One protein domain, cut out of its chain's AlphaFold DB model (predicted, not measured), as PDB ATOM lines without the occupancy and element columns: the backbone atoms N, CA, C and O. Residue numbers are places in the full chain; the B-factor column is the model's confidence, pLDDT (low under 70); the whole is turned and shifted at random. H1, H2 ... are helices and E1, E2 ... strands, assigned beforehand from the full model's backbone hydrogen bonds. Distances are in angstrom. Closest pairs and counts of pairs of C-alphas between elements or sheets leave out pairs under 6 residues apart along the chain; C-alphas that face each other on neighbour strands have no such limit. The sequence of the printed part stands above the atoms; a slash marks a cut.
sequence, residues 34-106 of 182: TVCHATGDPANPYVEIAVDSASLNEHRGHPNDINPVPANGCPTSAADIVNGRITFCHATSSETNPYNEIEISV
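Overview. This is residues 34 to 106 of the 182 residues of an uncharacterized protein of Anaerolineaceae bacterium (UniProt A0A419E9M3). Two separate strand hairpins, E1 with E2 and E3 with E4, lie toward opposite ends of the longest axis, with the winding stretch of residues 60 to 84 running between them. The short helix H1 sits beside the first hairpin, and the loop of the second hairpin reaches out to the other end. The printed part has 73 residues, with one named helix and four named strands in the order E1, E2, H1, E3, E4; both two-stranded sheets are antiparallel. The class is mixed, helices and strands, with under half of the residues in named elements. The whole is only just compact, close to loose, with a radius of gyration of the C-alphas of 13.4 A and spans of 42 by 28 by 22 A.

Along the chain. E1 is residues 34 to 38, 12.9 A long, and starts with C-alpha 34 at (39.200, -16.225, 18.724). E2, residues 46 to 51, measures 14.7 A. H1, residues 53 to 59, measures 10.0 A and starts with C-alpha 53 at (29.499, -13.573, 21.837). E3, residues 85 to 91, measures 18.5 A. E4, residues 99 to 105, measures 18.6 A and ends with C-alpha 105 at (32.198, -18.210, 4.335).

Arrangement. E1 and E2 form a hairpin, antiparallel at 140 degrees, with N 37 and O 47 within hydrogen-bond range at 2.8 A. The closest C-alphas of E1 and H1, those of His 37 and His 59, are 7.9 A apart. In H1, 1 of 3 O i to N i+4 pairs and 3 of 4 O i to N i+3 pairs are within hydrogen-bond range. E3 and E4 form the other hairpin, antiparallel at 152 degrees, with N 90 and O 100 within range at 2.8 A. E1 and E2 are each apart from E3 and E4, and H1 is apart from E4.

Size, cuts and confidence. The two C-alphas farthest apart, those of Ala 54 and Thr 96, are 43.3 A apart. The link from H1 to E3, 25 residues, is long. The printed part has no cut. Its mean pLDDT is 87.7, and no printed residue is under 70.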
ATOM      1  N   THR A  34      38.077 -16.920  19.351       92.00
ATOM      2  CA  THR A  34      39.200 -16.225  18.724       92.00
ATOM      3  C   THR A  34      38.887 -15.935  17.259       92.00
ATOM      4  O   THR A  34      38.311 -16.765  16.552       92.00
ATOM      5  N   VAL A  35      39.243 -14.734  16.804       92.62
ATOM      6  CA  VAL A  35      39.008 -14.229  15.442       92.62
ATOM      7  C   VAL A  35      40.305 -13.630  14.903       92.62
ATOM      8  O   VAL A  35      41.037 -12.974  15.645       92.62
ATOM      9  N   CYS A  36      40.571 -13.809  13.609       94.06
ATOM     10  CA  CYS A  36      41.595 -13.039  12.908       94.06
ATOM     11  C   CYS A  36      40.984 -11.738  12.412       94.06
ATOM     12  O   CYS A  36      40.211 -11.735  11.452       94.06
ATOM     13  N   HIS A  37      41.324 -10.641  13.074       93.38
ATOM     14  CA  HIS A  37      40.862  -9.316  12.704       93.38
ATOM     15  C   HIS A  37      41.767  -8.722  11.626       93.38
ATOM     16  O   HIS A  37      42.984  -8.634  11.819       93.38
ATOM     17  N   ALA A  38      41.186  -8.328  10.494       94.00
ATOM     18  CA  ALA A  38      41.918  -7.734   9.386       94.00
ATOM     19  C   ALA A  38      42.394  -6.321   9.754       94.00
ATOM     20  O   ALA A  38      41.600  -5.445  10.091       94.00
ATOM     21  N   THR A  39      43.698  -6.071   9.662       93.81
ATOM     22  CA  THR A  39      44.298  -4.789  10.078       93.81
ATOM     23  C   THR A  39      44.300  -3.740   8.964       93.81
ATOM     24  O   THR A  39      44.432  -2.544   9.229       93.81
ATOM     25  N   GLY A  40      44.204  -4.187   7.706       89.94
ATOM     26  CA  GLY A  40      44.434  -3.364   6.516       89.94
ATOM     27  C   GLY A  40      45.913  -3.073   6.215       89.94
ATOM     28  O   GLY A  40      46.198  -2.401   5.224       89.94
ATOM     29  N   ASP A  41      46.850  -3.571   7.027       92.50
ATOM     30  CA  ASP A  41      48.293  -3.466   6.796       92.50
ATOM     31  C   ASP A  41      48.801  -4.715   6.055       92.50
ATOM     32  O   ASP A  41      48.806  -5.795   6.640       92.50
ATOM     33  N   PRO A  42      49.277  -4.620   4.801       88.81
ATOM     34  CA  PRO A  42      49.777  -5.782   4.065       88.81
ATOM     35  C   PRO A  42      51.007  -6.444   4.707       88.81
ATOM     36  O   PRO A  42      51.287  -7.599   4.396       88.81
ATOM     37  N   ALA A  43      51.745  -5.747   5.580       90.94
ATOM     38  CA  ALA A  43      52.865  -6.334   6.316       90.94
ATOM     39  C   ALA A  43      52.414  -7.133   7.550       90.94
ATOM     40  O   ALA A  43      53.121  -8.041   7.978       90.94
ATOM     41  N   ASN A  44      51.254  -6.792   8.118       92.75
ATOM     42  CA  ASN A  44      50.676  -7.433   9.298       92.75
ATOM     43  C   ASN A  44      49.166  -7.616   9.093       92.75
ATOM     44  O   ASN A  44      48.383  -6.989   9.804       92.75
ATOM     45  N   PRO A  45      48.734  -8.418   8.108       94.12
ATOM     46  CA  PRO A  45      47.369  -8.376   7.576       94.12
ATOM     47  C   PRO A  45      46.297  -8.765   8.591       94.12
ATOM     48  O   PRO A  45      45.158  -8.313   8.469       94.12
ATOM     49  N   TYR A  46      46.666  -9.543   9.611       95.12
ATOM     50  CA  TYR A  46      45.755 -10.017  10.640       95.12
ATOM     51  C   TYR A  46      46.351  -9.913  12.040       95.12
ATOM     52  O   TYR A  46      47.551 -10.097  12.244       95.12
ATOM     53  N   VAL A  47      45.477  -9.678  13.015       95.12
ATOM     54  CA  VAL A  47      45.762  -9.833  14.442       95.12
ATOM     55  C   VAL A  47      44.753 -10.795  15.058       95.12
ATOM     56  O   VAL A  47      43.554 -10.690  14.807       95.12
ATOM     57  N   GLU A  48      45.231 -11.739  15.863       94.94
ATOM     58  CA  GLU A  48      44.359 -12.636  16.615       94.94
ATOM     59  C   GLU A  48      43.798 -11.922  17.849       94.94
ATOM     60  O   GLU A  48      44.543 -11.355  18.652       94.94
ATOM     61  N   ILE A  49      42.476 -11.957  18.009       93.19
ATOM     62  CA  ILE A  49      41.772 -11.358  19.146       93.19
ATOM     63  C   ILE A  49      40.775 -12.345  19.744       93.19
ATOM     64  O   ILE A  49      40.152 -13.125  19.029       93.19
ATOM     65  N   ALA A  50      40.588 -12.285  21.061       92.69
ATOM     66  CA  ALA A  50      39.532 -13.009  21.758       92.69
ATOM     67  C   ALA A  50      38.316 -12.093  21.936       92.69
ATOM     68  O   ALA A  50      38.424 -11.024  22.538       92.69
ATOM     69  N   VAL A  51      37.163 -12.522  21.429       89.56
ATOM     70  CA  VAL A  51      35.914 -11.757  21.461       89.56
ATOM     71  C   VAL A  51      34.828 -12.543  22.187       89.56
ATOM     72  O   VAL A  51      34.748 -13.767  22.090       89.56
ATOM     73  N   ASP A  52      33.982 -11.848  22.943       89.12
ATOM     74  CA  ASP A  52      32.777 -12.457  23.506       89.12
ATOM     75  C   ASP A  52      31.692 -12.639  22.429       89.12
ATOM     76  O   ASP A  52      31.827 -12.201  21.286       89.12
ATOM     77  N   SER A  53      30.595 -13.307  22.778       82.06
ATOM     78  CA  SER A  53      29.499 -13.573  21.837       82.06
ATOM     79  C   SER A  53      28.801 -12.311  21.321       82.06
ATOM     80  O   SER A  53      28.275 -12.332  20.208       82.06
ATOM     81  N   ALA A  54      28.797 -11.223  22.096       80.75
ATOM     82  CA  ALA A  54      28.221  -9.953  21.665       80.75
ATOM     83  C   ALA A  54      29.100  -9.300  20.590       80.75
ATOM     84  O   ALA A  54      28.613  -8.938  19.520       80.75
ATOM     85  N   SER A  55      30.404  -9.252  20.847       81.94
ATOM     86  CA  SER A  55      31.419  -8.680  19.964       81.94
ATOM     87  C   SER A  55      31.619  -9.530  18.705       81.94
ATOM     88  O   SER A  55      31.819  -8.995  17.617       81.94
ATOM     89  N   LEU A  56      31.477 -10.858  18.801       85.31
ATOM     90  CA  LEU A  56      31.557 -11.758  17.648       85.31
ATOM     91  C   LEU A  56      30.550 -11.376  16.556       85.31
ATOM     92  O   LEU A  56      30.866 -11.438  15.372       85.31
ATOM     93  N   ASN A  57      29.337 -10.960  16.934       83.12
ATOM     94  CA  ASN A  57      28.325 -10.553  15.963       83.12
ATOM     95  C   ASN A  57      28.709  -9.267  15.212       83.12
ATOM     96  O   ASN A  57      28.386  -9.140  14.033       83.12
ATOM     97  N   GLU A  58      29.407  -8.343  15.873       80.25
ATOM     98  CA  GLU A  58      29.944  -7.132  15.241       80.25
ATOM     99  C   GLU A  58      31.075  -7.488  14.267       80.25
ATOM    100  O   GLU A  58      31.046  -7.074  13.108       80.25
ATOM    101  N   HIS A  59      31.994  -8.366  14.684       77.88
ATOM    102  CA  HIS A  59      33.108  -8.835  13.853       77.88
ATOM    103  C   HIS A  59      32.669  -9.602  12.600       77.88
ATOM    104  O   HIS A  59      33.294  -9.470  11.552       77.88
ATOM    105  N   ARG A  60      31.540 -10.322  12.637       82.25
ATOM    106  CA  ARG A  60      30.967 -10.963  11.434       82.25
ATOM    107  C   ARG A  60      30.570  -9.974  10.333       82.25
ATOM    108  O   ARG A  60      30.343 -10.398   9.197       82.25
ATOM    109  N   GLY A  61      30.414  -8.694  10.677       76.12
ATOM    110  CA  GLY A  61      30.089  -7.608   9.757       76.12
ATOM    111  C   GLY A  61      31.307  -6.839   9.242       76.12
ATOM    112  O   GLY A  61      31.157  -6.044   8.312       76.12
ATOM    113  N   HIS A  62      32.495  -7.053   9.812       82.00
ATOM    114  CA  HIS A  62      33.712  -6.425   9.319       82.00
ATOM    115  C   HIS A  62      34.194  -7.128   8.046       82.00
ATOM    116  O   HIS A  62      34.206  -8.361   7.980       82.00
ATOM    117  N   PRO A  63      34.579  -6.368   7.006       82.88
ATOM    118  CA  PRO A  63      35.145  -6.971   5.817       82.88
ATOM    119  C   PRO A  63      36.457  -7.666   6.182       82.88
ATOM    120  O   PRO A  63      37.293  -7.102   6.879       82.88
ATOM    121  N   ASN A  64      36.636  -8.867   5.646       89.75
ATOM    122  CA  ASN A  64      37.862  -9.657   5.711       89.75
ATOM    123  C   ASN A  64      38.244 -10.245   7.077       89.75
ATOM    124  O   ASN A  64      39.239 -10.960   7.123       89.75
ATOM    125  N   ASP A  65      37.472 -10.028   8.145       92.62
ATOM    126  CA  ASP A  65      37.661 -10.763   9.403       92.62
ATOM    127  C   ASP A  65      37.395 -12.268   9.181       92.62
ATOM    128  O   ASP A  65      36.473 -12.647   8.453       92.62
ATOM    129  N   ILE A  66      38.206 -13.133   9.803       91.69
ATOM    130  CA  ILE A  66      38.115 -14.599   9.674       91.69
ATOM    131  C   ILE A  66      37.752 -15.208  11.026       91.69
ATOM    132  O   ILE A  66      38.429 -14.978  12.030       91.69
ATOM    133  N   ASN A  67      36.682 -15.998  11.039       89.94
ATOM    134  CA  ASN A  67      36.076 -16.562  12.233       89.94
ATOM    135  C   ASN A  67      35.614 -18.028  12.041       89.94
ATOM    136  O   ASN A  67      34.795 -18.320  11.155       89.94
ATOM    137  N   PRO A  68      36.004 -18.938  12.952       89.62
ATOM    138  CA  PRO A  68      37.057 -18.781  13.968       89.62
ATOM    139  C   PRO A  68      38.454 -18.621  13.347       89.62
ATOM    140  O   PRO A  68      38.611 -18.727  12.129       89.62
ATOM    141  N   VAL A  69      39.464 -18.382  14.188       90.69
ATOM    142  CA  VAL A  69      40.880 -18.490  13.792       90.69
ATOM    143  C   VAL A  69      41.139 -19.877  13.176       90.69
ATOM    144  O   VAL A  69      40.715 -20.878  13.764       90.69
ATOM    145  N   PRO A  70      41.804 -19.965  12.006       89.19
ATOM    146  CA  PRO A  70      42.211 -21.243  11.417       89.19
ATOM    147  C   PRO A  70      43.121 -22.057  12.349       89.19
ATOM    148  O   PRO A  70      43.793 -21.494  13.209       89.19
ATOM    149  N   ALA A  71      43.222 -23.375  12.144       82.88
ATOM    150  CA  ALA A  71      44.056 -24.248  12.991       82.88
ATOM    151  C   ALA A  71      45.519 -23.786  13.110       82.88
ATOM    152  O   ALA A  71      46.120 -23.875  14.179       82.88
ATOM    153  N   ASN A  72      46.072 -23.247  12.020       82.56
ATOM    154  CA  ASN A  72      47.455 -22.769  11.955       82.56
ATOM    155  C   ASN A  72      47.623 -21.311  12.419       82.56
ATOM    156  O   ASN A  72      48.671 -20.707  12.191       82.56
ATOM    157  N   GLY A  73      46.602 -20.737  13.054       89.25
ATOM    158  CA  GLY A  73      46.577 -19.335  13.442       89.25
ATOM    159  C   GLY A  73      46.171 -18.409  12.297       89.25
ATOM    160  O   GLY A  73      45.700 -18.833  11.237       89.25
ATOM    161  N   CYS A  74      46.327 -17.108  12.528       92.62
ATOM    162  CA  CYS A  74      45.953 -16.105  11.541       92.62
ATOM    163  C   CYS A  74      46.914 -16.042  10.350       92.62
ATOM    164  O   CYS A  74      48.126 -16.175  10.541       92.62
ATOM    165  N   PRO A  75      46.404 -15.777   9.130       91.81
ATOM    166  CA  PRO A  75      47.251 -15.632   7.954       91.81
ATOM    167  C   PRO A  75      48.337 -14.571   8.147       91.81
ATOM    168  O   PRO A  75      48.074 -13.466   8.623       91.81
ATOM    169  N   THR A  76      49.558 -14.882   7.722       90.75
ATOM    170  CA  THR A  76      50.663 -13.909   7.691       90.75
ATOM    171  C   THR A  76      50.693 -13.100   6.394       90.75
ATOM    172  O   THR A  76      51.403 -12.103   6.307       90.75
ATOM    173  N   SER A  77      49.929 -13.521   5.385       88.81
ATOM    174  CA  SER A  77      49.674 -12.810   4.130       88.81
ATOM    175  C   SER A  77      48.203 -12.399   4.044       88.81
ATOM    176  O   SER A  77      47.342 -12.978   4.709       88.81
ATOM    177  N   ALA A  78      47.904 -11.368   3.249       88.06
ATOM    178  CA  ALA A  78      46.524 -10.967   3.002       88.06
ATOM    179  C   ALA A  78      45.775 -12.119   2.317       88.06
ATOM    180  O   ALA A  78      46.265 -12.655   1.327       88.06
ATOM    181  N   ALA A  79      44.616 -12.502   2.855       89.25
ATOM    182  CA  ALA A  79      43.797 -13.538   2.247       89.25
ATOM    183  C   ALA A  79      42.901 -12.943   1.156       89.25
ATOM    184  O   ALA A  79      42.307 -11.874   1.334       89.25
ATOM    185  N   ASP A  80      42.748 -13.671   0.053       88.94
ATOM    186  CA  ASP A  80      41.849 -13.298  -1.036       88.94
ATOM    187  C   ASP A  80      40.402 -13.630  -0.665       88.94
ATOM    188  O   ASP A  80      39.881 -14.710  -0.943       88.94
ATOM    189  N   ILE A  81      39.748 -12.689   0.017       89.94
ATOM    190  CA  ILE A  81      38.360 -12.834   0.459       89.94
ATOM    191  C   ILE A  81      37.431 -12.198  -0.572       89.94
ATOM    192  O   ILE A  81      37.348 -10.976  -0.712       89.94
ATOM    193  N   VAL A  82      36.678 -13.037  -1.280       88.44
ATOM    194  CA  VAL A  82      35.755 -12.612  -2.338       88.44
ATOM    195  C   VAL A  82      34.325 -12.877  -1.885       88.44
ATOM    196  O   VAL A  82      33.941 -14.004  -1.589       88.44
ATOM    197  N   ASN A  83      33.499 -11.827  -1.821       89.50
ATOM    198  CA  ASN A  83      32.101 -11.916  -1.372       89.50
ATOM    199  C   ASN A  83      31.929 -12.586   0.013       89.50
ATOM    200  O   ASN A  83      30.984 -13.349   0.226       89.50
ATOM    201  N   GLY A  84      32.850 -12.317   0.948       89.25
ATOM    202  CA  GLY A  84      32.828 -12.893   2.299       89.25
ATOM    203  C   GLY A  84      33.125 -14.395   2.341       89.25
ATOM    204  O   GLY A  84      32.760 -15.065   3.314       89.25
ATOM    205  N   ARG A  85      33.742 -14.931   1.283       90.12
ATOM    206  CA  ARG A  85      34.205 -16.312   1.193       90.12
ATOM    207  C   ARG A  85      35.710 -16.370   0.998       90.12
ATOM    208  O   ARG A  85      36.301 -15.425   0.485       90.12
ATOM    209  N   ILE A  86      36.290 -17.470   1.450       89.50
ATOM    210  CA  ILE A  86      37.720 -17.737   1.442       89.50
ATOM    211  C   ILE A  86      37.964 -19.151   0.940       89.50
ATOM    212  O   ILE A  86      37.210 -20.072   1.276       89.50
ATOM    213  N   THR A  87      39.020 -19.289   0.148       90.19
ATOM    214  CA  THR A  87      39.481 -20.566  -0.384       90.19
ATOM    215  C   THR A  87      40.660 -21.067   0.433       90.19
ATOM    216  O   THR A  87      41.566 -20.309   0.790       90.19
ATOM    217  N   PHE A  88      40.648 -22.354   0.746       88.75
ATOM    218  CA  PHE A  88      41.730 -23.032   1.446       88.75
ATOM    219  C   PHE A  88      41.800 -24.493   0.999       88.75
ATOM    220  O   PHE A  88      40.865 -25.019   0.389       88.75
ATOM    221  N   CYS A  89      42.912 -25.149   1.312       89.44
ATOM    222  CA  CYS A  89      43.079 -26.568   1.037       89.44
ATOM    223  C   CYS A  89      42.809 -27.359   2.301       89.44
ATOM    224  O   CYS A  89      43.553 -27.264   3.274       89.44
ATOM    225  N   HIS A  90      41.751 -28.152   2.266       86.31
ATOM    226  CA  HIS A  90      41.371 -29.026   3.355       86.31
ATOM    227  C   HIS A  90      42.136 -30.338   3.272       86.31
ATOM    228  O   HIS A  90      41.994 -31.056   2.278       86.31
ATOM    229  N   ALA A  91      42.938 -30.647   4.287       84.50
ATOM    230  CA  ALA A  91      43.682 -31.895   4.328       84.50
ATOM    231  C   ALA A  91      42.714 -33.082   4.351       84.50
ATOM    232  O   ALA A  91      41.705 -33.093   5.057       84.50
ATOM    233  N   THR A  92      43.024 -34.104   3.560       79.56
ATOM    234  CA  THR A  92      42.295 -35.370   3.557       79.56
ATOM    235  C   THR A  92      43.198 -36.494   4.052       79.56
ATOM    236  O   THR A  92      44.397 -36.331   4.266       79.56
ATOM    237  N   SER A  93      42.618 -37.676   4.214       73.56
ATOM    238  CA  SER A  93      43.346 -38.898   4.538       73.56
ATOM    239  C   SER A  93      43.881 -39.663   3.330       73.56
ATOM    240  O   SER A  93      44.447 -40.744   3.492       73.56
ATOM    241  N   SER A  94      43.666 -39.151   2.117       74.94
ATOM    242  CA  SER A  94      44.018 -39.841   0.881       74.94
ATOM    243  C   SER A  94      45.425 -39.481   0.420       74.94
ATOM    244  O   SER A  94      45.701 -38.332   0.097       74.94
ATOM    245  N   GLU A  95      46.293 -40.477   0.256       70.19
ATOM    246  CA  GLU A  95      47.628 -40.275  -0.329       70.19
ATOM    247  C   GLU A  95      47.577 -39.829  -1.799       70.19
ATOM    248  O   GLU A  95      48.494 -39.175  -2.287       70.19
ATOM    249  N   THR A  96      46.509 -40.183  -2.521       77.12
ATOM    250  CA  THR A  96      46.345 -39.836  -3.942       77.12
ATOM    251  C   THR A  96      45.588 -38.531  -4.157       77.12
ATOM    252  O   THR A  96      45.661 -37.960  -5.243       77.12
ATOM    253  N   ASN A  97      44.870 -38.060  -3.135       79.06
ATOM    254  CA  ASN A  97      44.166 -36.782  -3.136       79.06
ATOM    255  C   ASN A  97      44.313 -36.106  -1.763       79.06
ATOM    256  O   ASN A  97      43.335 -36.029  -1.017       79.06
ATOM    257  N   PRO A  98      45.525 -35.664  -1.395       83.00
ATOM    258  CA  PRO A  98      45.840 -35.232  -0.032       83.00
ATOM    259  C   PRO A  98      45.095 -33.973   0.402       83.00
ATOM    260  O   PRO A  98      44.991 -33.720   1.597       83.00
ATOM    261  N   TYR A  99      44.536 -33.216  -0.542       88.00
ATOM    262  CA  TYR A  99      43.797 -31.999  -0.257       88.00
ATOM    263  C   TYR A  99      42.554 -31.878  -1.129       88.00
ATOM    264  O   TYR A  99      42.587 -32.186  -2.317       88.00
ATOM    265  N   ASN A 100      41.475 -31.364  -0.546       88.38
ATOM    266  CA  ASN A 100      40.341 -30.835  -1.292       88.38
ATOM    267  C   ASN A 100      40.383 -29.311  -1.233       88.38
ATOM    268  O   ASN A 100      40.484 -28.741  -0.149       88.38
ATOM    269  N   GLU A 101      40.251 -28.645  -2.374       90.12
ATOM    270  CA  GLU A 101      40.003 -27.207  -2.377       90.12
ATOM    271  C   GLU A 101      38.568 -26.935  -1.913       90.12
ATOM    272  O   GLU A 101      37.609 -27.527  -2.418       90.12
ATOM    273  N   ILE A 102      38.423 -26.053  -0.927       88.69
ATOM    274  CA  ILE A 102      37.132 -25.686  -0.354       88.69
ATOM    275  C   ILE A 102      36.993 -24.164  -0.360       88.69
ATOM    276  O   ILE A 102      37.884 -23.448   0.087       88.69
ATOM    277  N   GLU A 103      35.827 -23.681  -0.802       90.00
ATOM    278  CA  GLU A 103      35.394 -22.289  -0.656       90.00
ATOM    279  C   GLU A 103      34.221 -22.223   0.333       90.00
ATOM    280  O   GLU A 103      33.150 -22.786   0.094       90.00
ATOM    281  N   ILE A 104      34.399 -21.514   1.449       89.38
ATOM    282  CA  ILE A 104      33.349 -21.311   2.464       89.38
ATOM    283  C   ILE A 104      33.300 -19.862   2.922       89.38
ATOM    284  O   ILE A 104      34.182 -19.061   2.633       89.38
ATOM    285  N   SER A 105      32.262 -19.514   3.681       90.62
ATOM    286  CA  SER A 105      32.198 -18.210   4.335       90.62
ATOM    287  C   SER A 105      33.277 -18.057   5.408       90.62
ATOM    288  O   SER A 105      33.454 -18.944   6.241       90.62
ATOM    289  N   VAL A 106      33.886 -16.868   5.465       89.31
ATOM    290  CA  VAL A 106      34.835 -16.467   6.523       89.31
ATOM    291  C   VAL A 106      34.228 -16.479   7.928       89.31
ATOM    292  O   VAL A 106      34.957 -16.438   8.903       89.31
TER     293      VAL A 106